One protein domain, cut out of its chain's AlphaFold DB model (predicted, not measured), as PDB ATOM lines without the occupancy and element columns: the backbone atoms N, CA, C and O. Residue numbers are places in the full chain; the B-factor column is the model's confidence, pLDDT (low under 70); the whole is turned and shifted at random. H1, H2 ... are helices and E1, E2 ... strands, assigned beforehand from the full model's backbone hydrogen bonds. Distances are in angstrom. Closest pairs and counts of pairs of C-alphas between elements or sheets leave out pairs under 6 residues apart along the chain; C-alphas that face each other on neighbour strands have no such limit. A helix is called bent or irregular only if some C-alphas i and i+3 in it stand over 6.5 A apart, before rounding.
ATOM      1  N   TRP A 131     -50.288  21.934  -9.068       96.31
ATOM      2  CA  TRP A 131     -48.978  21.669  -9.637       96.31
ATOM      3  C   TRP A 131     -49.151  21.002 -11.001       96.31
ATOM      4  O   TRP A 131     -49.986  20.112 -11.153       96.31
ATOM      5  N   ALA A 132     -48.369  21.422 -11.989       96.62
ATOM      6  CA  ALA A 132     -48.332  20.810 -13.313       96.62
ATOM      7  C   ALA A 132     -46.883  20.684 -13.781       96.62
ATOM      8  O   ALA A 132     -46.157  21.677 -13.801       96.62
ATOM      9  N   GLY A 133     -46.470  19.478 -14.162       96.81
ATOM     10  CA  GLY A 133     -45.111  19.196 -14.610       96.81
ATOM     11  C   GLY A 133     -45.083  18.504 -15.965       96.81
ATOM     12  O   GLY A 133     -45.972  17.711 -16.266       96.81
ATOM     13  N   TYR A 134     -44.070  18.800 -16.774       97.25
ATOM     14  CA  TYR A 134     -43.829  18.118 -18.044       97.25
ATOM     15  C   TYR A 134     -42.327  18.020 -18.343       97.25
ATOM     16  O   TYR A 134     -41.565  18.915 -17.961       97.25
ATOM     17  N   PRO A 135     -41.877  16.943 -19.015       97.75
ATOM     18  CA  PRO A 135     -40.510  16.867 -19.508       97.75
ATOM     19  C   PRO A 135     -40.293  17.899 -20.621       97.75
ATOM     20  O   PRO A 135     -41.222  18.255 -21.347       97.75
ATOM     21  N   SER A 136     -39.058  18.359 -20.786       93.19
ATOM     22  CA  SER A 136     -38.659  19.233 -21.888       93.19
ATOM     23  C   SER A 136     -37.443  18.670 -22.610       93.19
ATOM     24  O   SER A 136     -36.486  18.244 -21.972       93.19
ATOM     25  N   ILE A 137     -37.461  18.717 -23.939       94.75
ATOM     26  CA  ILE A 137     -36.320  18.395 -24.797       94.75
ATOM     27  C   ILE A 137     -36.071  19.573 -25.735       94.75
ATOM     28  O   ILE A 137     -37.012  20.241 -26.165       94.75
ATOM     29  N   GLY A 138     -34.811  19.857 -26.029       90.81
ATOM     30  CA  GLY A 138     -34.437  20.929 -26.941       90.81
ATOM     31  C   GLY A 138     -33.078  20.685 -27.571       90.81
ATOM     32  O   GLY A 138     -32.336  19.802 -27.154       90.81
ATOM     33  N   TYR A 139     -32.753  21.486 -28.576       89.06
ATOM     34  CA  TYR A 139     -31.437  21.505 -29.197       89.06
ATOM     35  C   TYR A 139     -30.998  22.953 -29.376       89.06
ATOM     36  O   TYR A 139     -31.790  23.801 -29.790       89.06
ATOM     37  N   ASN A 140     -29.742  23.232 -29.054       83.75
ATOM     38  CA  ASN A 140     -29.084  24.497 -29.343       83.75
ATOM     39  C   ASN A 140     -27.697  24.178 -29.939       83.75
ATOM     40  O   ASN A 140     -27.023  23.317 -29.387       83.75
ATOM     41  N   PRO A 141     -27.256  24.823 -31.036       80.81
ATOM     42  CA  PRO A 141     -25.960  24.529 -31.658       80.81
ATOM     43  C   PRO A 141     -24.742  24.650 -30.728       80.81
ATOM     44  O   PRO A 141     -23.780  23.912 -30.912       80.81
ATOM     45  N   ASP A 142     -24.801  25.532 -29.730       74.56
ATOM     46  CA  ASP A 142     -23.703  25.787 -28.792       74.56
ATOM     47  C   ASP A 142     -23.719  24.806 -27.604       74.56
ATOM     48  O   ASP A 142     -22.681  24.459 -27.052       74.56
ATOM     49  N   GLU A 143     -24.903  24.328 -27.214       77.00
ATOM     50  CA  GLU A 143     -25.101  23.480 -26.026       77.00
ATOM     51  C   GLU A 143     -25.491  22.025 -26.348       77.00
ATOM     52  O   GLU A 143     -25.626  21.180 -25.456       77.00
ATOM     53  N   GLY A 144     -25.673  21.720 -27.629       87.25
ATOM     54  CA  GLY A 144     -26.155  20.445 -28.135       87.25
ATOM     55  C   GLY A 144     -27.600  20.138 -27.743       87.25
ATOM     56  O   GLY A 144     -28.447  21.019 -27.563       87.25
ATOM     57  N   VAL A 145     -27.891  18.840 -27.645       94.38
ATOM     58  CA  VAL A 145     -29.172  18.340 -27.133       94.38
ATOM     59  C   VAL A 145     -29.289  18.695 -25.652       94.38
ATOM     60  O   VAL A 145     -28.319  18.590 -24.904       94.38
ATOM     61  N   LYS A 146     -30.490  19.079 -25.224       94.94
ATOM     62  CA  LYS A 146     -30.844  19.337 -23.830       94.94
ATOM     63  C   LYS A 146     -32.049  18.509 -23.433       94.94
ATOM     64  O   LYS A 146     -33.012  18.416 -24.195       94.94
ATOM     65  N   VAL A 147     -32.029  17.981 -22.218       97.50
ATOM     66  CA  VAL A 147     -33.184  17.324 -21.596       97.50
ATOM     67  C   VAL A 147     -33.426  17.956 -20.237       97.50
ATOM     68  O   VAL A 147     -32.493  18.335 -19.539       97.50
ATOM     69  N   GLY A 148     -34.688  18.100 -19.865       97.06
ATOM     70  CA  GLY A 148     -35.070  18.816 -18.667       97.06
ATOM     71  C   GLY A 148     -36.492  18.534 -18.224       97.06
ATOM     72  O   GLY A 148     -37.187  17.674 -18.769       97.06
ATOM     73  N   ALA A 149     -36.926  19.299 -17.235       98.00
ATOM     74  CA  ALA A 149     -38.286  19.292 -16.730       98.00
ATOM     75  C   ALA A 149     -38.738  20.718 -16.424       98.00
ATOM     76  O   ALA A 149     -37.949  21.560 -15.993       98.00
ATOM     77  N   VAL A 150     -40.031  20.966 -16.616       98.19
ATOM     78  CA  VAL A 150     -40.702  22.196 -16.204       98.19
ATOM     79  C   VAL A 150     -41.779  21.836 -15.196       98.19
ATOM     80  O   VAL A 150     -42.603  20.965 -15.460       98.19
ATOM     81  N   VAL A 151     -41.797  22.526 -14.061       98.44
ATOM     82  CA  VAL A 151     -42.798  22.390 -13.004       98.44
ATOM     83  C   VAL A 151     -43.429  23.752 -12.750       98.44
ATOM     84  O   VAL A 151     -42.741  24.740 -12.527       98.44
ATOM     85  N   ASN A 152     -44.754  23.807 -12.770       97.75
ATOM     86  CA  ASN A 152     -45.539  25.006 -12.525       97.75
ATOM     87  C   ASN A 152     -46.359  24.817 -11.257       97.75
ATOM     88  O   ASN A 152     -47.065  23.820 -11.136       97.75
ATOM     89  N   TYR A 153     -46.331  25.802 -10.369       98.12
ATOM     90  CA  TYR A 153     -47.275  25.936  -9.271       98.12
ATOM     91  C   TYR A 153     -48.141  27.168  -9.506       98.12
ATOM     92  O   TYR A 153     -47.625  28.279  -9.634       98.12
ATOM     93  N   THR A 154     -49.456  26.975  -9.580       98.12
ATOM     94  CA  THR A 154     -50.424  28.070  -9.696       98.12
ATOM     95  C   THR A 154     -51.182  28.214  -8.383       98.12
ATOM     96  O   THR A 154     -51.836  27.271  -7.931       98.12
ATOM     97  N   HIS A 155     -51.106  29.407  -7.795       96.12
ATOM     98  CA  HIS A 155     -51.870  29.797  -6.621       96.12
ATOM     99  C   HIS A 155     -53.059  30.677  -7.026       96.12
ATOM    100  O   HIS A 155     -52.899  31.736  -7.640       96.12
ATOM    101  N   ASN A 156     -54.257  30.239  -6.645       94.19
ATOM    102  CA  ASN A 156     -55.522  30.886  -6.949       94.19
ATOM    103  C   ASN A 156     -56.141  31.467  -5.674       94.19
ATOM    104  O   ASN A 156     -56.844  30.785  -4.934       94.19
ATOM    105  N   GLY A 157     -55.879  32.746  -5.423       91.75
ATOM    106  CA  GLY A 157     -56.540  33.529  -4.387       91.75
ATOM    107  C   GLY A 157     -57.746  34.308  -4.919       91.75
ATOM    108  O   GLY A 157     -58.199  34.120  -6.050       91.75
ATOM    109  N   PHE A 158     -58.271  35.198  -4.075       90.94
ATOM    110  CA  PHE A 158     -59.445  36.023  -4.379       90.94
ATOM    111  C   PHE A 158     -59.192  37.100  -5.448       90.94
ATOM    112  O   PHE A 158     -59.986  37.249  -6.372       90.94
ATOM    113  N   ASP A 159     -58.100  37.856  -5.306       89.56
ATOM    114  CA  ASP A 159     -57.672  38.873  -6.271       89.56
ATOM    115  C   ASP A 159     -56.675  38.215  -7.232       89.56
ATOM    116  O   ASP A 159     -55.612  37.750  -6.799       89.56
ATOM    117  N   ARG A 160     -57.078  38.051  -8.495       90.12
ATOM    118  CA  ARG A 160     -56.339  37.287  -9.502       90.12
ATOM    119  C   ARG A 160     -56.673  37.725 -10.921       90.12
ATOM    120  O   ARG A 160     -57.814  38.080 -11.190       90.12
ATOM    121  N   ASP A 161     -55.694  37.600 -11.813       88.62
ATOM    122  CA  ASP A 161     -55.857  37.820 -13.254       88.62
ATOM    123  C   ASP A 161     -54.768  37.061 -14.048       88.62
ATOM    124  O   ASP A 161     -53.644  37.549 -14.175       88.62
ATOM    125  N   PRO A 162     -55.022  35.832 -14.546       90.75
ATOM    126  CA  PRO A 162     -56.113  34.913 -14.197       90.75
ATOM    127  C   PRO A 162     -55.842  34.106 -12.909       90.75
ATOM    128  O   PRO A 162     -56.729  33.415 -12.416       90.75
ATOM    129  N   TYR A 163     -54.627  34.185 -12.358       94.94
ATOM    130  CA  TYR A 163     -54.185  33.573 -11.094       94.94
ATOM    131  C   TYR A 163     -53.589  34.644 -10.168       94.94
ATOM    132  O   TYR A 163     -53.286  35.749 -10.613       94.94
ATOM    133  N   THR A 164     -53.460  34.355  -8.870       95.56
ATOM    134  CA  THR A 164     -52.874  35.307  -7.902       95.56
ATOM    135  C   THR A 164     -51.356  35.254  -7.941       95.56
ATOM    136  O   THR A 164     -50.690  36.285  -7.880       95.56
ATOM    137  N   SER A 165     -50.795  34.053  -8.075       97.94
ATOM    138  CA  SER A 165     -49.394  33.893  -8.439       97.94
ATOM    139  C   SER A 165     -49.158  32.616  -9.230       97.94
ATOM    140  O   SER A 165     -49.888  31.629  -9.102       97.94
ATOM    141  N   ARG A 166     -48.122  32.635 -10.062       98.38
ATOM    142  CA  ARG A 166     -47.602  31.457 -10.747       98.38
ATOM    143  C   ARG A 166     -46.097  31.400 -10.578       98.38
ATOM    144  O   ARG A 166     -45.414  32.398 -10.762       98.38
ATOM    145  N   HIS A 167     -45.612  30.215 -10.248       98.50
ATOM    146  CA  HIS A 167     -44.203  29.913 -10.081       98.50
ATOM    147  C   HIS A 167     -43.839  28.823 -11.081       98.50
ATOM    148  O   HIS A 167     -44.389  27.724 -11.013       98.50
ATOM    149  N   THR A 168     -42.944  29.119 -12.012       98.50
ATOM    150  CA  THR A 168     -42.421  28.158 -12.982       98.50
ATOM    151  C   THR A 168     -40.972  27.866 -12.635       98.50
ATOM    152  O   THR A 168     -40.159  28.779 -12.557       98.50
ATOM    153  N   PHE A 169     -40.658  26.595 -12.433       98.38
ATOM    154  CA  PHE A 169     -39.312  26.083 -12.219       98.38
ATOM    155  C   PHE A 169     -38.940  25.235 -13.427       98.38
ATOM    156  O   PHE A 169     -39.679  24.322 -13.790       98.38
ATOM    157  N   LYS A 170     -37.811  25.526 -14.060       97.38
ATOM    158  CA  LYS A 170     -37.293  24.753 -15.184       97.38
ATOM    159  C   LYS A 170     -35.866  24.332 -14.887       97.38
ATOM    160  O   LYS A 170     -35.056  25.156 -14.478       97.38
ATOM    161  N   THR A 171     -35.562  23.069 -15.140       96.88
ATOM    162  CA  THR A 171     -34.207  22.530 -15.033       96.88
ATOM    163  C   THR A 171     -33.846  21.851 -16.337       96.88
ATOM    164  O   THR A 171     -34.629  21.033 -16.811       96.88
ATOM    165  N   ASN A 172     -32.680  22.161 -16.902       95.19
ATOM    166  CA  ASN A 172     -32.156  21.526 -18.111       95.19
ATOM    167  C   ASN A 172     -30.746  20.991 -17.860       95.19
ATOM    168  O   ASN A 172     -29.963  21.620 -17.155       95.19
ATOM    169  N   TYR A 173     -30.426  19.867 -18.486       95.12
ATOM    170  CA  TYR A 173     -29.080  19.333 -18.637       95.12
ATOM    171  C   TYR A 173     -28.704  19.361 -20.119       95.12
ATOM    172  O   TYR A 173     -29.446  18.831 -20.953       95.12
ATOM    173  N   SER A 174     -27.574  19.988 -20.438       94.31
ATOM    174  CA  SER A 174     -27.046  20.146 -21.796       94.31
ATOM    175  C   SER A 174     -25.938  19.121 -22.049       94.31
ATOM    176  O   SER A 174     -24.927  19.109 -21.351       94.31
ATOM    177  N   PHE A 175     -26.105  18.259 -23.054       91.25
ATOM    178  CA  PHE A 175     -25.203  17.122 -23.283       91.25
ATOM    179  C   PHE A 175     -23.856  17.514 -23.897       91.25
ATOM    180  O   PHE A 175     -22.871  16.822 -23.652       91.25
ATOM    181  N   ALA A 176     -23.777  18.597 -24.681       88.56
ATOM    182  CA  ALA A 176     -22.498  18.995 -25.283       88.56
ATOM    183  C   ALA A 176     -21.542  19.617 -24.259       88.56
ATOM    184  O   ALA A 176     -20.328  19.488 -24.384       88.56
ATOM    185  N   THR A 177     -22.092  20.285 -23.246       85.25
ATOM    186  CA  THR A 177     -21.319  21.029 -22.247       85.25
ATOM    187  C   THR A 177     -21.301  20.352 -20.881       85.25
ATOM    188  O   THR A 177     -20.523  20.740 -20.023       85.25
ATOM    189  N   SER A 178     -22.138  19.332 -20.658       90.31
ATOM    190  CA  SER A 178     -22.414  18.762 -19.328       90.31
ATOM    191  C   SER A 178     -22.938  19.788 -18.309       90.31
ATOM    192  O   SER A 178     -22.891  19.550 -17.103       90.31
ATOM    193  N   GLY A 179     -23.457  20.922 -18.787       89.75
ATOM    194  CA  GLY A 179     -23.964  22.001 -17.948       89.75
ATOM    195  C   GLY A 179     -25.397  21.767 -17.472       89.75
ATOM    196  O   GLY A 179     -26.232  21.233 -18.205       89.75
ATOM    197  N   ILE A 180     -25.698  22.225 -16.256       92.56
ATOM    198  CA  ILE A 180     -27.052  22.286 -15.705       92.56
ATOM    199  C   ILE A 180     -27.509  23.744 -15.667       92.56
ATOM    200  O   ILE A 180     -26.776  24.628 -15.230       92.56
ATOM    201  N   GLU A 181     -28.749  23.977 -16.082       92.38
ATOM    202  CA  GLU A 181     -29.434  25.263 -16.017       92.38
ATOM    203  C   GLU A 181     -30.684  25.138 -15.149       92.38
ATOM    204  O   GLU A 181     -31.529  24.277 -15.389       92.38
ATOM    205  N   PHE A 182     -30.828  26.036 -14.178       96.12
ATOM    206  CA  PHE A 182     -32.029  26.226 -13.376       96.12
ATOM    207  C   PHE A 182     -32.629  27.594 -13.683       96.12
ATOM    208  O   PHE A 182     -31.935  28.604 -13.629       96.12
ATOM    209  N   ILE A 183     -33.922  27.642 -13.981       95.69
ATOM    210  CA  ILE A 183     -34.672  28.871 -14.238       95.69
ATOM    211  C   ILE A 183     -35.887  28.899 -13.315       95.69
ATOM    212  O   ILE A 183     -36.613  27.912 -13.189       95.69
ATOM    213  N   TYR A 184     -36.122  30.050 -12.701       98.12
ATOM    214  CA  TYR A 184     -37.314  30.368 -11.937       98.12
ATOM    215  C   TYR A 184     -38.003  31.593 -12.539       98.12
ATOM    216  O   TYR A 184     -37.363  32.621 -12.744       98.12
ATOM    217  N   ASN A 185     -39.313  31.500 -12.764       98.19
ATOM    218  CA  ASN A 185     -40.159  32.635 -13.125       98.19
ATOM    219  C   ASN A 185     -41.336  32.722 -12.148       98.19
ATOM    220  O   ASN A 185     -42.189  31.835 -12.101       98.19
ATOM    221  N   GLY A 186     -41.387  33.794 -11.364       98.44
ATOM    222  CA  GLY A 186     -42.500  34.138 -10.487       98.44
ATOM    223  C   GLY A 186     -43.321  35.274 -11.085       98.44
ATOM    224  O   GLY A 186     -42.792  36.359 -11.303       98.44
ATOM    225  N   VAL A 187     -44.613  35.053 -11.313       98.19
ATOM    226  CA  VAL A 187     -45.548  36.057 -11.838       98.19
ATOM    227  C   VAL A 187     -46.646  36.297 -10.812       98.19
ATOM    228  O   VAL A 187     -47.333  35.357 -10.417       98.19
ATOM    229  N   PHE A 188     -46.830  37.550 -10.406       97.50
ATOM    230  CA  PHE A 188     -47.804  37.973  -9.399       97.50
ATOM    231  C   PHE A 188     -48.695  39.078  -9.982       97.50
ATOM    232  O   PHE A 188     -48.363  40.268  -9.876       97.50
ATOM    233  N   PRO A 189     -49.802  38.710 -10.650       95.31
ATOM    234  CA  PRO A 189     -50.785  39.669 -11.138       95.31
ATOM    235  C   PRO A 189     -51.363  40.513 -10.004       95.31
ATOM    236  O   PRO A 189     -51.485  40.056  -8.869       95.31
ATOM    237  N   ASN A 190     -51.695  41.766 -10.318       90.75
ATOM    238  CA  ASN A 190     -52.277  42.734  -9.381       90.75
ATOM    239  C   ASN A 190     -51.504  42.928  -8.056       90.75
ATOM    240  O   ASN A 190     -52.067  43.395  -7.066       90.75
ATOM    241  N   ALA A 191     -50.202  42.620  -8.019       91.56
ATOM    242  CA  ALA A 191     -49.384  42.749  -6.811       91.56
ATOM    243  C   ALA A 191     -49.335  44.195  -6.285       91.56
ATOM    244  O   ALA A 191     -49.292  44.418  -5.075       91.56
ATOM    245  N   ILE A 192     -49.360  45.183  -7.191       88.19
ATOM    246  CA  ILE A 192     -49.407  46.615  -6.861       88.19
ATOM    247  C   ILE A 192     -50.487  47.285  -7.722       88.19
ATOM    248  O   ILE A 192     -50.233  47.815  -8.806       88.19
ATOM    249  N   GLY A 193     -51.740  47.247  -7.268       86.06
ATOM    250  CA  GLY A 193     -52.869  47.756  -8.050       86.06
ATOM    251  C   GLY A 193     -53.069  46.932  -9.325       86.06
ATOM    252  O   GLY A 193     -53.333  45.747  -9.240       86.06
ATOM    253  N   LYS A 194     -52.943  47.544 -10.513       87.00
ATOM    254  CA  LYS A 194     -52.988  46.824 -11.810       87.00
ATOM    255  C   LYS A 194     -51.595  46.436 -12.342       87.00
ATOM    256  O   LYS A 194     -51.467  46.065 -13.506       87.00
ATOM    257  N   TRP A 195     -50.539  46.612 -11.546       93.44
ATOM    258  CA  TRP A 195     -49.189  46.193 -11.922       93.44
ATOM    259  C   TRP A 195     -48.974  44.728 -11.547       93.44
ATOM    260  O   TRP A 195     -49.202  44.331 -10.404       93.44
ATOM    261  N   THR A 196     -48.510  43.949 -12.517       96.56
ATOM    262  CA  THR A 196     -48.036  42.575 -12.338       96.56
ATOM    263  C   THR A 196     -46.564  42.626 -11.962       96.56
ATOM    264  O   THR A 196     -45.781  43.247 -12.679       96.56
ATOM    265  N   LEU A 197     -46.184  41.993 -10.856       97.38
ATOM    266  CA  LEU A 197     -44.783  41.823 -10.478       97.38
ATOM    267  C   LEU A 197     -44.233  40.535 -11.097       97.38
ATOM    268  O   LEU A 197     -44.878  39.489 -11.036       97.38
ATOM    269  N   HIS A 198     -43.032  40.621 -11.648       97.44
ATOM    270  CA  HIS A 198     -42.262  39.514 -12.188       97.44
ATOM    271  C   HIS A 198     -40.932  39.397 -11.447       97.44
ATOM    272  O   HIS A 198     -40.235  40.394 -11.237       97.44
ATOM    273  N   LEU A 199     -40.612  38.169 -11.052       97.25
ATOM    274  CA  LEU A 199     -39.371  37.773 -10.402       97.25
ATOM    275  C   LEU A 199     -38.745  36.658 -11.227       97.25
ATOM    276  O   LEU A 199     -39.227  35.527 -11.191       97.25
ATOM    277  N   ASP A 200     -37.681  36.969 -11.949       96.00
ATOM    278  CA  ASP A 200     -36.988  36.003 -12.791       96.00
ATOM    279  C   ASP A 200     -35.614  35.709 -12.210       96.00
ATOM    280  O   ASP A 200     -34.909  36.612 -11.763       96.00
ATOM    281  N   GLY A 201     -35.235  34.439 -12.215       93.88
ATOM    282  CA  GLY A 201     -33.931  33.974 -11.775       93.88
ATOM    283  C   GLY A 201     -33.428  32.873 -12.693       93.88
ATOM    284  O   GLY A 201     -34.194  32.013 -13.123       93.88
ATOM    285  N   ARG A 202     -32.136  32.885 -12.977       93.75
ATOM    286  CA  ARG A 202     -31.433  31.853 -13.725       93.75
ATOM    287  C   ARG A 202     -30.134  31.547 -13.007       93.75
ATOM    288  O   ARG A 202     -29.454  32.455 -12.550       93.75
ATOM    289  N   PHE A 203     -29.798  30.275 -12.916       92.50
ATOM    290  CA  PHE A 203     -28.527  29.804 -12.400       92.50
ATOM    291  C   PHE A 203     -27.992  28.732 -13.337       92.50
ATOM    292  O   PHE A 203     -28.748  27.860 -13.771       92.50
ATOM    293  N   THR A 204     -26.700  28.782 -13.644       90.44
ATOM    294  CA  THR A 204     -26.050  27.754 -14.458       90.44
ATOM    295  C   THR A 204     -24.767  27.264 -13.804       90.44
ATOM    296  O   THR A 204     -24.092  27.997 -13.079       90.44
ATOM    297  N   THR A 205     -24.439  25.991 -14.014       87.38
ATOM    298  CA  THR A 205     -23.176  25.421 -13.528       87.38
ATOM    299  C   THR A 205     -21.985  25.967 -14.319       87.38
ATOM    300  O   THR A 205     -22.158  26.366 -15.466       87.38
ATOM    301  N   PRO A 206     -20.754  25.925 -13.777       77.81
ATOM    302  CA  PRO A 206     -19.560  26.393 -14.491       77.81
ATOM    303  C   PRO A 206     -19.332  25.729 -15.855       77.81
ATOM    304  O   PRO A 206     -18.795  26.363 -16.757       77.81
ATOM    305  N   ASP A 207     -19.761  24.473 -16.003       77.19
ATOM    306  CA  ASP A 207     -19.651  23.726 -17.258       77.19
ATOM    307  C   ASP A 207     -20.654  24.204 -18.321       77.19
ATOM    308  O   ASP A 207     -20.493  23.916 -19.500       77.19
ATOM    309  N   PHE A 208     -21.676  24.978 -17.943       75.75
ATOM    310  CA  PHE A 208     -22.587  25.609 -18.890       75.75
ATOM    311  C   PHE A 208     -21.863  26.744 -19.616       75.75
ATOM    312  O   PHE A 208     -21.558  27.760 -19.002       75.75
ATOM    313  N   ALA A 209     -21.623  26.619 -20.918       71.56
ATOM    314  CA  ALA A 209     -21.005  27.668 -21.722       71.56
ATOM    315  C   ALA A 209     -21.811  27.919 -22.999       71.56
ATOM    316  O   ALA A 209     -22.327  26.985 -23.610       71.56
ATOM    317  N   GLN A 210     -21.898  29.186 -23.398       68.00
ATOM    318  CA  GLN A 210     -22.439  29.622 -24.682       68.00
ATOM    319  C   GLN A 210     -21.402  30.461 -25.422       68.00
ATOM    320  O   GLN A 210     -20.519  31.068 -24.807       68.00
ATOM    321  N   ASN A 211     -21.534  30.519 -26.743       64.19
ATOM    322  CA  ASN A 211     -20.666  31.342 -27.568       64.19
ATOM    323  C   ASN A 211     -20.981  32.830 -27.362       64.19
ATOM    324  O   ASN A 211     -22.136  33.256 -27.326       64.19
ATOM    325  N   TYR A 212     -19.929  33.623 -27.200       61.53
ATOM    326  CA  TYR A 212     -19.972  35.044 -26.908       61.53
ATOM    327  C   TYR A 212     -19.327  35.834 -28.047       61.53
ATOM    328  O   TYR A 212     -18.125  35.741 -28.296       61.53
ATOM    329  N   PHE A 213     -20.143  36.649 -28.718       55.03
ATOM    330  CA  PHE A 213     -19.781  37.366 -29.947       55.03
ATOM    331  C   PHE A 213     -19.506  38.867 -29.729       55.03
ATOM    332  O   PHE A 213     -19.451  39.638 -30.683       55.03
ATOM    333  N   GLY A 214     -19.322  39.302 -28.476       52.53
ATOM    334  CA  GLY A 214     -19.083  40.707 -28.127       52.53
ATOM    335  C   GLY A 214     -20.343  41.488 -27.727       52.53
ATOM    336  O   GLY A 214     -21.462  40.983 -27.764       52.53
ATOM    337  N   PHE A 215     -20.156  42.748 -27.315       46.56
ATOM    338  CA  PHE A 215     -21.219  43.608 -26.763       46.56
ATOM    339  C   PHE A 215     -21.906  44.525 -27.803       46.56
ATOM    340  O   PHE A 215     -22.666  45.412 -27.411       46.56
ATOM    341  N   GLY A 216     -21.664  44.359 -29.113       40.78
ATOM    342  CA  GLY A 216     -22.325  45.183 -30.137       40.78
ATOM    343  C   GLY A 216     -21.925  44.912 -31.595       40.78
ATOM    344  O   GLY A 216     -20.974  44.182 -31.866       40.78
ATOM    345  N   ASN A 217     -22.634  45.576 -32.520       32.56
ATOM    346  CA  ASN A 217     -22.486  45.478 -33.987       32.56
ATOM    347  C   ASN A 217     -21.140  45.978 -34.556       32.56
ATOM    348  O   ASN A 217     -20.916  45.853 -35.754       32.56
ATOM    349  N   ASN A 218     -20.251  46.534 -33.727       40.72
ATOM    350  CA  ASN A 218     -18.910  46.980 -34.139       40.72
ATOM    351  C   ASN A 218     -17.816  45.945 -33.823       40.72
ATOM    352  O   ASN A 218     -16.629  46.241 -33.952       40.72
ATOM    353  N   THR A 219     -18.191  44.745 -33.369       42.81
ATOM    354  CA  THR A 219     -17.235  43.647 -33.200       42.81
ATOM    355  C   THR A 219     -16.891  43.124 -34.590       42.81
ATOM    356  O   THR A 219     -17.772  42.638 -35.294       42.81
ATOM    357  N   ALA A 220     -15.637  43.286 -35.017       42.53
ATOM    358  CA  ALA A 220     -15.208  42.852 -36.341       42.53
ATOM    359  C   ALA A 220     -15.442  41.340 -36.494       42.53
ATOM    360  O   ALA A 220     -14.859  40.538 -35.760       42.53
ATOM    361  N   ASN A 221     -16.333  40.978 -37.418       43.47
ATOM    362  CA  ASN A 221     -16.618  39.594 -37.749       43.47
ATOM    363  C   ASN A 221     -15.577  39.115 -38.772       43.47
ATOM    364  O   ASN A 221     -15.519  39.642 -39.879       43.47
ATOM    365  N   TYR A 222     -14.743  38.151 -38.379       50.50
ATOM    366  CA  TYR A 222     -13.707  37.552 -39.231       50.50
ATOM    367  C   TYR A 222     -14.054  36.104 -39.623       50.50
ATOM    368  O   TYR A 222     -13.158  35.329 -39.965       50.50
ATOM    369  N   ASP A 223     -15.338  35.725 -39.540       50.88
ATOM    370  CA  ASP A 223     -15.824  34.367 -39.823       50.88
ATOM    371  C   ASP A 223     -15.405  33.871 -41.217       50.88
ATOM    372  O   ASP A 223     -15.072  32.693 -41.369       50.88
ATOM    373  N   ASP A 224     -15.360  34.775 -42.202       48.97
ATOM    374  CA  ASP A 224     -15.047  34.464 -43.602       48.97
ATOM    375  C   ASP A 224     -13.554  34.164 -43.851       48.97
ATOM    376  O   ASP A 224     -13.221  33.442 -44.789       48.97
ATOM    377  N   GLU A 225     -12.645  34.672 -43.008       49.78
ATOM    378  CA  GLU A 225     -11.188  34.524 -43.194       49.78
ATOM    379  C   GLU A 225     -10.565  33.449 -42.294       49.78
ATOM    380  O   GLU A 225      -9.574  32.822 -42.666       49.78
ATOM    381  N   LEU A 226     -11.113  33.241 -41.094       51.50
ATOM    382  CA  LEU A 226     -10.458  32.451 -40.042       51.50
ATOM    383  C   LEU A 226     -11.317  31.273 -39.550       51.50
ATOM    384  O   LEU A 226     -10.856  30.446 -38.761       51.50
ATOM    385  N   GLY A 227     -12.549  31.156 -40.057       47.59
ATOM    386  CA  GLY A 227     -13.529  30.155 -39.651       47.59
ATOM    387  C   GLY A 227     -14.193  30.488 -38.312       47.59
ATOM    388  O   GLY A 227     -13.604  31.128 -37.440       47.59
ATOM    389  N   ARG A 228     -15.427  29.991 -38.122       49.66
ATOM    390  CA  ARG A 228     -16.287  30.287 -36.953       49.66
ATOM    391  C   ARG A 228     -15.612  30.100 -35.585       49.66
ATOM    392  O   ARG A 228     -16.034  30.726 -34.624       49.66
ATOM    393  N   ASN A 229     -14.571  29.272 -35.486       49.16
ATOM    394  CA  ASN A 229     -13.911  28.922 -34.223       49.16
ATOM    395  C   ASN A 229     -12.781  29.882 -33.800       49.16
ATOM    396  O   ASN A 229     -12.291  29.766 -32.683       49.16
ATOM    397  N   TYR A 230     -12.319  30.807 -34.651       45.66
ATOM    398  CA  TYR A 230     -11.041  31.495 -34.400       45.66
ATOM    399  C   TYR A 230     -11.098  32.600 -33.329       45.66
ATOM    400  O   TYR A 230     -10.058  32.989 -32.797       45.66
ATOM    401  N   LYS A 231     -12.288  33.118 -32.982       47.38
ATOM    402  CA  LYS A 231     -12.454  34.173 -31.955       47.38
ATOM    403  C   LYS A 231     -13.750  34.065 -31.139       47.38
ATOM    404  O   LYS A 231     -14.291  35.090 -30.730       47.38
ATOM    405  N   GLN A 232     -14.272  32.864 -30.896       58.69
ATOM    406  CA  GLN A 232     -15.420  32.731 -29.994       58.69
ATOM    407  C   GLN A 232     -14.932  32.811 -28.547       58.69
ATOM    408  O   GLN A 232     -14.277  31.905 -28.036       58.69
ATOM    409  N   GLY A 233     -15.242  33.922 -27.879       61.41
ATOM    410  CA  GLY A 233     -15.262  33.907 -26.425       61.41
ATOM    411  C   GLY A 233     -16.348  32.936 -25.972       61.41
ATOM    412  O   GLY A 233     -17.387  32.817 -26.614       61.41
ATOM    413  N   LYS A 234     -16.131  32.240 -24.869       71.81
ATOM    414  CA  LYS A 234     -17.162  31.523 -24.129       71.81
ATOM    415  C   LYS A 234     -17.666  32.405 -23.003       71.81
ATOM    416  O   LYS A 234     -16.896  33.131 -22.373       71.81
ATOM    417  N   TYR A 235     -18.966  32.336 -22.761       74.00
ATOM    418  CA  TYR A 235     -19.639  33.014 -21.666       74.00
ATOM    419  C   TYR A 235     -20.469  32.026 -20.852       74.00
ATOM    420  O   TYR A 235     -21.187  31.192 -21.408       74.00
ATOM    421  N   THR A 236     -20.418  32.189 -19.533       76.12
ATOM    422  CA  THR A 236     -21.327  31.544 -18.584       76.12
ATOM    423  C   THR A 236     -22.024  32.598 -17.753       76.12
ATOM    424  O   THR A 236     -21.370  33.391 -17.073       76.12
ATOM    425  N   ALA A 237     -23.351  32.540 -17.755       75.94
ATOM    426  CA  ALA A 237     -24.201  33.273 -16.832       75.94
ATOM    427  C   ALA A 237     -24.422  32.428 -15.572       75.94
ATOM    428  O   ALA A 237     -25.377  31.652 -15.497       75.94
ATOM    429  N   ALA A 238     -23.501  32.495 -14.609       82.31
ATOM    430  CA  ALA A 238     -23.594  31.655 -13.417       82.31
ATOM    431  C   ALA A 238     -24.847  31.988 -12.602       82.31
ATOM    432  O   ALA A 238     -25.507  31.070 -12.121       82.31
ATOM    433  N   ALA A 239     -25.211  33.267 -12.497       87.38
ATOM    434  CA  ALA A 239     -26.489  33.681 -11.937       87.38
ATOM    435  C   ALA A 239     -26.989  34.982 -12.574       87.38
ATOM    436  O   ALA A 239     -26.274  35.976 -12.553       87.38
ATOM    437  N   ASP A 240     -28.238  34.992 -13.035       88.31
ATOM    438  CA  ASP A 240     -28.939  36.193 -13.493       88.31
ATOM    439  C   ASP A 240     -30.253  36.318 -12.720       88.31
ATOM    440  O   ASP A 240     -30.948  35.327 -12.487       88.31
ATOM    441  N   SER A 241     -30.639  37.526 -12.326       91.81
ATOM    442  CA  SER A 241     -31.942  37.765 -11.707       91.81
ATOM    443  C   SER A 241     -32.513  39.110 -12.106       91.81
ATOM    444  O   SER A 241     -31.791  40.101 -12.199       91.81
ATOM    445  N   THR A 242     -33.823  39.165 -12.329       92.25
ATOM    446  CA  THR A 242     -34.512  40.417 -12.637       92.25
ATOM    447  C   THR A 242     -35.805  40.553 -11.851       92.25
ATOM    448  O   THR A 242     -36.527  39.592 -11.594       92.25
ATOM    449  N   PHE A 243     -36.085  41.792 -11.475       95.50
ATOM    450  CA  PHE A 243     -37.262  42.217 -10.744       95.50
ATOM    451  C   PHE A 243     -37.911  43.298 -11.589       95.50
ATOM    452  O   PHE A 243     -37.353  44.388 -11.747       95.50
ATOM    453  N   HIS A 244     -39.074  43.009 -12.165       94.69
ATOM    454  CA  HIS A 244     -39.752  43.970 -13.019       94.69
ATOM    455  C   HIS A 244     -41.252  44.011 -12.765       94.69
ATOM    456  O   HIS A 244     -41.868  43.032 -12.357       94.69
ATOM    457  N   ILE A 245     -41.854  45.173 -12.995       96.38
ATOM    458  CA  ILE A 245     -43.302  45.352 -12.942       96.38
ATOM    459  C   ILE A 245     -43.827  45.652 -14.336       96.38
ATOM    460  O   ILE A 245     -43.221  46.420 -15.081       96.38
ATOM    461  N   LYS A 246     -44.968  45.063 -14.681       94.75
ATOM    462  CA  LYS A 246     -45.616  45.211 -15.983       94.75
ATOM    463  C   LYS A 246     -47.071  45.626 -15.816       94.75
ATOM    464  O   LYS A 246     -47.785  45.093 -14.970       94.75
ATOM    465  N   LYS A 247     -47.538  46.554 -16.648       94.25
ATOM    466  CA  LYS A 247     -48.947  46.955 -16.723       94.25
ATOM    467  C   LYS A 247     -49.383  47.062 -18.172       94.25
ATOM    468  O   LYS A 247     -48.744  47.750 -18.964       94.25
ATOM    469  N   LYS A 248     -50.503  46.415 -18.495       91.06
ATOM    470  CA  LYS A 248     -51.178  46.512 -19.792       91.06
ATOM    471  C   LYS A 248     -52.394  47.434 -19.669       91.06
ATOM    472  O   LYS A 248     -53.159  47.335 -18.711       91.06
ATOM    473  N   SER A 249     -52.549  48.364 -20.605       90.19
ATOM    474  CA  SER A 249     -53.727  49.224 -20.732       90.19
ATOM    475  C   SER A 249     -54.745  48.611 -21.694       90.19
ATOM    476  O   SER A 249     -54.408  47.744 -22.503       90.19
ATOM    477  N   PHE A 250     -55.986  49.104 -21.643       85.44
ATOM    478  CA  PHE A 250     -57.049  48.661 -22.551       85.44
ATOM    479  C   PHE A 250     -56.740  48.966 -24.029       85.44
ATOM    480  O   PHE A 250     -57.142  48.208 -24.900       85.44
ATOM    481  N   MET A 251     -55.974  50.028 -24.316       88.06
ATOM    482  CA  MET A 251     -55.539  50.391 -25.677       88.06
ATOM    483  C   MET A 251     -54.338  49.561 -26.161       88.06
ATOM    484  O   MET A 251     -53.714  49.895 -27.161       88.06
ATOM    485  N   GLY A 252     -53.947  48.517 -25.422       86.38
ATOM    486  CA  GLY A 252     -52.805  47.673 -25.770       86.38
ATOM    487  C   GLY A 252     -51.441  48.317 -25.513       86.38
ATOM    488  O   GLY A 252     -50.430  47.821 -26.010       86.38
ATOM    489  N   PHE A 253     -51.388  49.392 -24.721       91.94
ATOM    490  CA  PHE A 253     -50.127  49.942 -24.232       91.94
ATOM    491  C   PHE A 253     -49.590  49.073 -23.101       91.94
ATOM    492  O   PHE A 253     -50.302  48.800 -22.136       91.94
ATOM    493  N   VAL A 254     -48.333  48.667 -23.188       92.31
ATOM    494  CA  VAL A 254     -47.654  47.887 -22.160       92.31
ATOM    495  C   VAL A 254     -46.478  48.698 -21.648       92.31
ATOM    496  O   VAL A 254     -45.607  49.094 -22.415       92.31
ATOM    497  N   GLN A 255     -46.458  48.925 -20.341       94.38
ATOM    498  CA  GLN A 255     -45.346  49.547 -19.635       94.38
ATOM    499  C   GLN A 255     -44.674  48.487 -18.782       94.38
ATOM    500  O   GLN A 255     -45.354  47.794 -18.023       94.38
ATOM    501  N   THR A 256     -43.360  48.392 -18.885       94.00
ATOM    502  CA  THR A 256     -42.530  47.513 -18.073       94.00
ATOM    503  C   THR A 256     -41.416  48.335 -17.448       94.00
ATOM    504  O   THR A 256     -40.678  49.022 -18.150       94.00
ATOM    505  N   PHE A 257     -41.287  48.254 -16.130       94.56
ATOM    506  CA  PHE A 257     -40.181  48.840 -15.383       94.56
ATOM    507  C   PHE A 257     -39.368  47.707 -14.777       94.56
ATOM    508  O   PHE A 257     -39.852  47.007 -13.890       94.56
ATOM    509  N   GLN A 258     -38.143  47.523 -15.256       92.12
ATOM    510  CA  GLN A 258     -37.159  46.674 -14.606       92.12
ATOM    511  C   GLN A 258     -36.536  47.466 -13.462       92.12
ATOM    512  O   GLN A 258     -35.724  48.366 -13.678       92.12
ATOM    513  N   LEU A 259     -36.973  47.145 -12.249       92.38
ATOM    514  CA  LEU A 259     -36.595  47.833 -11.021       92.38
ATOM    515  C   LEU A 259     -35.181  47.451 -10.589       92.38
ATOM    516  O   LEU A 259     -34.442  48.295 -10.091       92.38
ATOM    517  N   ALA A 260     -34.819  46.185 -10.795       91.81
ATOM    518  CA  ALA A 260     -33.481  45.675 -10.561       91.81
ATOM    519  C   ALA A 260     -33.180  44.517 -11.520       91.81
ATOM    520  O   ALA A 260     -34.039  43.685 -11.812       91.81
ATOM    521  N   GLY A 261     -31.952  44.461 -12.001       90.81
ATOM    522  CA  GLY A 261     -31.327  43.304 -12.619       90.81
ATOM    523  C   GLY A 261     -29.979  43.088 -11.958       90.81
ATOM    524  O   GLY A 261     -29.311  44.070 -11.639       90.81
ATOM    525  N   TYR A 262     -29.604  41.839 -11.730       92.12
ATOM    526  CA  TYR A 262     -28.282  41.459 -11.257       92.12
ATOM    527  C   TYR A 262     -27.784  40.285 -12.081       92.12
ATOM    528  O   TYR A 262     -28.472  39.269 -12.148       92.12
ATOM    529  N   ASP A 263     -26.583  40.426 -12.626       87.56
ATOM    530  CA  ASP A 263     -25.927  39.402 -13.428       87.56
ATOM    531  C   ASP A 263     -24.565  39.087 -12.812       87.56
ATOM    532  O   ASP A 263     -23.822  39.996 -12.425       87.56
ATOM    533  N   TYR A 264     -24.222  37.806 -12.752       88.94
ATOM    534  CA  TYR A 264     -22.931  37.289 -12.326       88.94
ATOM    535  C   TYR A 264     -22.476  36.217 -13.308       88.94
ATOM    536  O   TYR A 264     -23.088  35.154 -13.440       88.94
ATOM    537  N   GLY A 265     -21.374  36.487 -13.998       86.62
ATOM    538  CA  GLY A 265     -20.921  35.636 -15.082       86.62
ATOM    539  C   GLY A 265     -19.434  35.732 -15.345       86.62
ATOM    540  O   GLY A 265     -18.710  36.553 -14.775       86.62
ATOM    541  N   ARG A 266     -18.964  34.854 -16.221       85.06
ATOM    542  CA  ARG A 266     -17.561  34.772 -16.608       85.06
ATOM    543  C   ARG A 266     -17.447  34.675 -18.116       85.06
ATOM    544  O   ARG A 266     -18.228  33.973 -18.751       85.06
ATOM    545  N   VAL A 267     -16.450  35.367 -18.661       82.50
ATOM    546  CA  VAL A 267     -16.073  35.316 -20.076       82.50
ATOM    547  C   VAL A 267     -14.623  34.841 -20.180       82.50
ATOM    548  O   VAL A 267     -13.788  35.186 -19.335       82.50
ATOM    549  N   TRP A 268     -14.321  34.009 -21.172       79.12
ATOM    550  CA  TRP A 268     -12.967  33.527 -21.461       79.12
ATOM    551  C   TRP A 268     -12.832  33.131 -22.930       79.12
ATOM    552  O   TRP A 268     -13.834  32.821 -23.558       79.12
ATOM    553  N   MET A 269     -11.621  33.117 -23.486       77.31
ATOM    554  CA  MET A 269     -11.378  32.598 -24.839       77.31
ATOM    555  C   MET A 269     -11.003  31.112 -24.811       77.31
ATOM    556  O   MET A 269     -10.520  30.594 -23.798       77.31
ATOM    557  N   ASP A 270     -11.192  30.411 -25.930       68.00
ATOM    558  CA  ASP A 270     -10.709  29.036 -26.064       68.00
ATOM    559  C   ASP A 270      -9.182  28.963 -25.897       68.00
ATOM    560  O   ASP A 270      -8.427  29.698 -26.530       68.00
ATOM    561  N   GLY A 271      -8.727  28.087 -24.995       68.31
ATOM    562  CA  GLY A 271      -7.315  27.963 -24.608       68.31
ATOM    563  C   GLY A 271      -6.849  28.935 -23.514       68.31
ATOM    564  O   GLY A 271      -5.715  28.821 -23.052       68.31
ATOM    565  N   GLU A 272      -7.702  29.852 -23.047       71.44
ATOM    566  CA  GLU A 272      -7.384  30.800 -21.975       71.44
ATOM    567  C   GLU A 272      -7.924  30.338 -20.608       71.44
ATOM    568  O   GLU A 272      -9.106  30.026 -20.438       71.44
ATOM    569  N   TYR A 273      -7.085  30.383 -19.570       66.25
ATOM    570  CA  TYR A 273      -7.520  30.182 -18.184       66.25
ATOM    571  C   TYR A 273      -7.946  31.507 -17.536       66.25
ATOM    572  O   TYR A 273      -7.177  32.092 -16.779       66.25
ATOM    573  N   SER A 274      -9.177  31.984 -17.780       75.62
ATOM    574  CA  SER A 274      -9.502  33.356 -17.340       75.62
ATOM    575  C   SER A 274      -9.745  33.613 -15.839       75.62
ATOM    576  O   SER A 274      -9.391  34.682 -15.424       75.62
ATOM    577  N   ARG A 275     -10.308  32.773 -14.962       79.25
ATOM    578  CA  ARG A 275     -10.660  33.054 -13.525       79.25
ATOM    579  C   ARG A 275     -11.389  34.374 -13.139       79.25
ATOM    580  O   ARG A 275     -11.897  34.438 -12.019       79.25
ATOM    581  N   LYS A 276     -11.469  35.403 -13.987       85.44
ATOM    582  CA  LYS A 276     -12.081  36.702 -13.691       85.44
ATOM    583  C   LYS A 276     -13.596  36.582 -13.787       85.44
ATOM    584  O   LYS A 276     -14.133  36.212 -14.825       85.44
ATOM    585  N   TRP A 277     -14.272  36.921 -12.700       87.19
ATOM    586  CA  TRP A 277     -15.724  37.001 -12.647       87.19
ATOM    587  C   TRP A 277     -16.183  38.444 -12.794       87.19
ATOM    588  O   TRP A 277     -15.534  39.371 -12.305       87.19
ATOM    589  N   HIS A 278     -17.313  38.610 -13.463       87.88
ATOM    590  CA  HIS A 278     -17.938  39.885 -13.748       87.88
ATOM    591  C   HIS A 278     -19.297  39.919 -13.070       87.88
ATOM    592  O   HIS A 278     -20.031  38.931 -13.089       87.88
ATOM    593  N   GLN A 279     -19.625  41.060 -12.479       90.50
ATOM    594  CA  GLN A 279     -20.948  41.299 -11.925       90.50
ATOM    595  C   GLN A 279     -21.483  42.633 -12.409       90.50
ATOM    596  O   GLN A 279     -20.714  43.590 -12.557       90.50
ATOM    597  N   SER A 280     -22.791  42.702 -12.622       89.69
ATOM    598  CA  SER A 280     -23.463  43.946 -12.962       89.69
ATOM    599  C   SER A 280     -24.804  44.064 -12.254       89.69
ATOM    600  O   SER A 280     -25.445  43.065 -11.942       89.69
ATOM    601  N   VAL A 281     -25.203  45.301 -11.972       94.69
ATOM    602  CA  VAL A 281     -26.518  45.643 -11.441       94.69
ATOM    603  C   VAL A 281     -27.096  46.788 -12.253       94.69
ATOM    604  O   VAL A 281     -26.382  47.710 -12.658       94.69
ATOM    605  N   GLY A 282     -28.393  46.745 -12.510       93.38
ATOM    606  CA  GLY A 282     -29.023  47.751 -13.343       93.38
ATOM    607  C   GLY A 282     -30.531  47.712 -13.324       93.38
ATOM    608  O   GLY A 282     -31.158  47.049 -12.502       93.38
ATOM    609  N   GLY A 283     -31.110  48.454 -14.250       92.62
ATOM    610  CA  GLY A 283     -32.544  48.555 -14.424       92.62
ATOM    611  C   GLY A 283     -32.879  49.197 -15.755       92.62
ATOM    612  O   GLY A 283     -32.005  49.560 -16.550       92.62
ATOM    613  N   GLY A 284     -34.167  49.342 -16.016       92.81
ATOM    614  CA  GLY A 284     -34.604  49.919 -17.270       92.81
ATOM    615  C   GLY A 284     -36.102  50.028 -17.414       92.81
ATOM    616  O   GLY A 284     -36.885  49.643 -16.549       92.81
ATOM    617  N   ILE A 285     -36.488  50.577 -18.551       92.88
ATOM    618  CA  ILE A 285     -37.864  50.824 -18.933       92.88
ATOM    619  C   ILE A 285     -38.050  50.233 -20.321       92.88
ATOM    620  O   ILE A 285     -37.238  50.459 -21.219       92.88
ATOM    621  N   TRP A 286     -39.136  49.495 -20.494       90.50
ATOM    622  CA  TRP A 286     -39.596  49.023 -21.786       90.50
ATOM    623  C   TRP A 286     -41.066  49.382 -21.943       90.50
ATOM    624  O   TRP A 286     -41.912  49.046 -21.118       90.50
ATOM    625  N   VAL A 287     -41.367  50.080 -23.025       92.00
ATOM    626  CA  VAL A 287     -42.717  50.399 -23.456       92.00
ATOM    627  C   VAL A 287     -43.016  49.702 -24.781       92.00
ATOM    628  O   VAL A 287     -42.180  49.712 -25.683       92.00
ATOM    629  N   SER A 288     -44.211  49.132 -24.930       90.56
ATOM    630  CA  SER A 288     -44.701  48.654 -26.227       90.56
ATOM    631  C   SER A 288     -46.151  49.047 -26.498       90.56
ATOM    632  O   SER A 288     -46.971  49.103 -25.583       90.56
ATOM    633  N   ILE A 289     -46.480  49.286 -27.767       88.44
ATOM    634  CA  ILE A 289     -47.832  49.593 -28.247       88.44
ATOM    635  C   ILE A 289     -48.269  48.459 -29.168       88.44
ATOM    636  O   ILE A 289     -47.613  48.214 -30.180       88.44
ATOM    637  N   LEU A 290     -49.363  47.779 -28.808       82.62
ATOM    638  CA  LEU A 290     -49.982  46.709 -29.608       82.62
ATOM    639  C   LEU A 290     -49.008  45.591 -30.020       82.62
ATOM    640  O   LEU A 290     -49.224  44.930 -31.025       82.62
ATOM    641  N   GLU A 291     -47.907  45.425 -29.280       71.88
ATOM    642  CA  GLU A 291     -46.778  44.535 -29.615       71.88
ATOM    643  C   GLU A 291     -46.104  44.815 -30.980       71.88
ATOM    644  O   GLU A 291     -45.115  44.166 -31.316       71.88
ATOM    645  N   ALA A 292     -46.574  45.826 -31.717       84.06
ATOM    646  CA  ALA A 292     -46.070  46.250 -33.018       84.06
ATOM    647  C   ALA A 292     -44.909  47.238 -32.889       84.06
ATOM    648  O   ALA A 292     -43.949  47.158 -33.643       84.06
ATOM    649  N   PHE A 293     -44.968  48.144 -31.909       87.38
ATOM    650  CA  PHE A 293     -43.908  49.115 -31.634       87.38
ATOM    651  C   PHE A 293     -43.357  48.909 -30.233       87.38
ATOM    652  O   PHE A 293     -44.115  48.702 -29.284       87.38
ATOM    653  N   SER A 294     -42.043  49.021 -30.083       89.38
ATOM    654  CA  SER A 294     -41.355  48.921 -28.800       89.38
ATOM    655  C   SER A 294     -40.256  49.966 -28.674       89.38
ATOM    656  O   SER A 294     -39.578  50.288 -29.646       89.38
ATOM    657  N   ALA A 295     -40.078  50.484 -27.466       89.62
ATOM    658  CA  ALA A 295     -38.965  51.337 -27.085       89.62
ATOM    659  C   ALA A 295     -38.413  50.854 -25.743       89.62
ATOM    660  O   ALA A 295     -39.181  50.567 -24.820       89.62
ATOM    661  N   ARG A 296     -37.090  50.769 -25.624       90.94
ATOM    662  CA  ARG A 296     -36.398  50.359 -24.401       90.94
ATOM    663  C   ARG A 296     -35.274  51.335 -24.074       90.94
ATOM    664  O   ARG A 296     -34.577  51.799 -24.972       90.94
ATOM    665  N   ALA A 297     -35.059  51.562 -22.785       92.31
ATOM    666  CA  ALA A 297     -33.876  52.214 -22.243       92.31
ATOM    667  C   ALA A 297     -33.439  51.475 -20.974       92.31
ATOM    668  O   ALA A 297     -34.253  51.201 -20.099       92.31
ATOM    669  N   THR A 298     -32.162  51.134 -20.873       91.19
ATOM    670  CA  THR A 298     -31.586  50.334 -19.785       91.19
ATOM    671  C   THR A 298     -30.246  50.919 -19.376       91.19
ATOM    672  O   THR A 298     -29.488  51.376 -20.232       91.19
ATOM    673  N   TYR A 299     -29.938  50.860 -18.087       93.81
ATOM    674  CA  TYR A 299     -28.629  51.208 -17.555       93.81
ATOM    675  C   TYR A 299     -28.164  50.119 -16.596       93.81
ATOM    676  O   TYR A 299     -28.889  49.761 -15.670       93.81
ATOM    677  N   PHE A 300     -26.957  49.610 -16.824       90.88
ATOM    678  CA  PHE A 300     -26.301  48.620 -15.975       90.88
ATOM    679  C   PHE A 300     -24.898  49.099 -15.641       90.88
ATOM    680  O   PHE A 300     -24.206  49.641 -16.498       90.88
ATOM    681  N   THR A 301     -24.466  48.899 -14.404       93.75
ATOM    682  CA  THR A 301     -23.109  49.202 -13.953       93.75
ATOM    683  C   THR A 301     -22.501  47.985 -13.283       93.75
ATOM    684  O   THR A 301     -23.197  47.208 -12.632       93.75
ATOM    685  N   GLY A 302     -21.204  47.787 -13.474       90.62
ATOM    686  CA  GLY A 302     -20.509  46.601 -13.000       90.62
ATOM    687  C   GLY A 302     -19.006  46.800 -12.898       90.62
ATOM    688  O   GLY A 302     -18.501  47.920 -12.971       90.62
ATOM    689  N   SER A 303     -18.285  45.688 -12.765       84.69
ATOM    690  CA  SER A 303     -16.820  45.666 -12.632       84.69
ATOM    691  C   SER A 303     -16.068  46.339 -13.784       84.69
ATOM    692  O   SER A 303     -14.941  46.783 -13.591       84.69
ATOM    693  N   ASP A 304     -16.680  46.427 -14.968       80.38
ATOM    694  CA  ASP A 304     -16.077  47.030 -16.164       80.38
ATOM    695  C   ASP A 304     -16.744  48.366 -16.550       80.38
ATOM    696  O   ASP A 304     -16.642  48.814 -17.692       80.38
ATOM    697  N   GLY A 305     -17.432  49.002 -15.594       88.00
ATOM    698  CA  GLY A 305     -18.047  50.319 -15.742       88.00
ATOM    699  C   GLY A 305     -19.545  50.303 -16.064       88.00
ATOM    700  O   GLY A 305     -20.193  49.258 -16.135       88.00
ATOM    701  N   GLY A 306     -20.099  51.507 -16.221       89.56
ATOM    702  CA  GLY A 306     -21.509  51.741 -16.532       89.56
ATOM    703  C   GLY A 306     -21.797  51.707 -18.031       89.56
ATOM    704  O   GLY A 306     -21.026  52.228 -18.834       89.56
ATOM    705  N   ARG A 307     -22.938  51.135 -18.414       89.56
ATOM    706  CA  ARG A 307     -23.410  51.037 -19.796       89.56
ATOM    707  C   ARG A 307     -24.868  51.445 -19.887       89.56
ATOM    708  O   ARG A 307     -25.735  50.857 -19.245       89.56
ATOM    709  N   PHE A 308     -25.125  52.430 -20.739       92.06
ATOM    710  CA  PHE A 308     -26.464  52.796 -21.171       92.06
ATOM    711  C   PHE A 308     -26.763  52.137 -22.519       92.06
ATOM    712  O   PHE A 308     -25.921  52.129 -23.416       92.06
ATOM    713  N   SER A 309     -27.967  51.596 -22.671       87.81
ATOM    714  CA  SER A 309     -28.464  51.034 -23.926       87.81
ATOM    715  C   SER A 309     -29.893  51.506 -24.145       87.81
ATOM    716  O   SER A 309     -30.727  51.399 -23.246       87.81
ATOM    717  N   ALA A 310     -30.177  52.006 -25.343       91.62
ATOM    718  CA  ALA A 310     -31.518  52.361 -25.774       91.62
ATOM    719  C   ALA A 310     -31.776  51.822 -27.180       91.62
ATOM    720  O   ALA A 310     -30.849  51.664 -27.972       91.62
ATOM    721  N   GLY A 311     -33.036  51.529 -27.480       86.69
ATOM    722  CA  GLY A 311     -33.432  51.024 -28.786       86.69
ATOM    723  C   GLY A 311     -34.927  51.155 -29.018       86.69
ATOM    724  O   GLY A 311     -35.720  51.138 -28.075       86.69
ATOM    725  N   ILE A 312     -35.293  51.270 -30.288       89.62
ATOM    726  CA  ILE A 312     -36.671  51.208 -30.769       89.62
ATOM    727  C   ILE A 312     -36.784  50.054 -31.765       89.62
ATOM    728  O   ILE A 312     -35.832  49.772 -32.491       89.62
ATOM    729  N   GLY A 313     -37.920  49.369 -31.782       83.12
ATOM    730  CA  GLY A 313     -38.137  48.211 -32.642       83.12
ATOM    731  C   GLY A 313     -39.577  48.114 -33.116       83.12
ATOM    732  O   GLY A 313     -40.501  48.438 -32.365       83.12
ATOM    733  N   MET A 314     -39.746  47.645 -34.350       85.19
ATOM    734  CA  MET A 314     -41.042  47.372 -34.961       85.19
ATOM    735  C   MET A 314     -41.150  45.896 -35.349       85.19
ATOM    736  O   MET A 314     -40.192  45.327 -35.870       85.19
ATOM    737  N   ARG A 315     -42.308  45.286 -35.094       67.88
ATOM    738  CA  ARG A 315     -42.689  43.971 -35.625       67.88
ATOM    739  C   ARG A 315     -43.762  44.176 -36.692       67.88
ATOM    740  O   ARG A 315     -44.762  44.834 -36.412       67.88
TER     741      ARG A 315
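Overview. This is residues 131 to 315 of the 316 residues of an uncharacterized protein of Abscondita terminalis (UniProt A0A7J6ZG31). The domain is a tall curved wall of long strands side by side, bent round like an open half barrel; the edge strands E1 and E11 are apart and the ring does not close. The short strand E6 pairs with one end of E7, and a loop with the small helix H1 lies beyond that end, its residues 215 to 220 sticking out. The printed part has 185 residues, with named elements in the order E1 to E6, H1, E7 to E11, mostly strand. The ten neighbour pairs are antiparallel in one branched sheet, with two meanders, each strand the antiparallel neighbour of the one before: E1 to E5 and E7 to E11. The whole is only just compact, close to loose, with a radius of gyration of the C-alphas of 19.0 A, and elongated, spanning 58 by 37 by 31 A.

Along the chain. E1, residues 131 to 140, begins at C-alpha 131 (-48.978, 21.669, -9.637). E2 is residues 144 to 155, 34.8 A long, E3 165 to 174, E4 179 to 192, 37.1 A, and E5 195 to 204. E6 is residues 210 to 212 and H1 223 to 226. E7, residues 233 to 248, is 38.6 A long; E8, 253 to 269, is 42.5 A; E9, 277 to 289, is 37.9 A. E10 is residues 293 to 302; E11, 305 to 314, ends at C-alpha 314 (-41.042, 47.372, -34.961).

Arrangement. The sheet is twisted, its C-alphas up to 17.8 A off its best plane. E1 and E2 form a hairpin, with N 136 and O 148 2.8 A apart, within hydrogen-bond range. E2 pairs with E3 through N 151 and O 169, 2.8 A, E3 with E4 through N 168 and O 185, 2.8 A, and E4 with E5 through N 186 and O 199, 2.8 A. E7 has three neighbours. E5, through N 200 and O 242, 2.9 A, and E6, through N 210 and O 235, 2.9 A, lie on one side of it, beside residues 238 to 247 and 233 to 235. E8 lies on the other side, with N 241 and O 262 2.8 A apart. E8 pairs with E9 through N 256 and O 286, 2.7 A, E9 with E10 through N 285 and O 297, 2.8 A, and E10 with E11 through N 296 and O 311, 2.8 A. E4 bends by 68 degrees at residue 189, E7 by 71 at 238, E8 by 70 at 260 and E9 by 52 at 281. H1 is not on the sheet and is too short for an O i to N i+4 pair; its one O i to N i+3 pair is not within range.

Size, cuts and confidence. The farthest C-alphas, of Phe 158 and Glu 225, are 61.9 A apart. The printed part has no cut, and no link is long. Mean pLDDT of the printed part is 84.6; residues 210 to 233, 270 to 271, 273 and 315 are under 70.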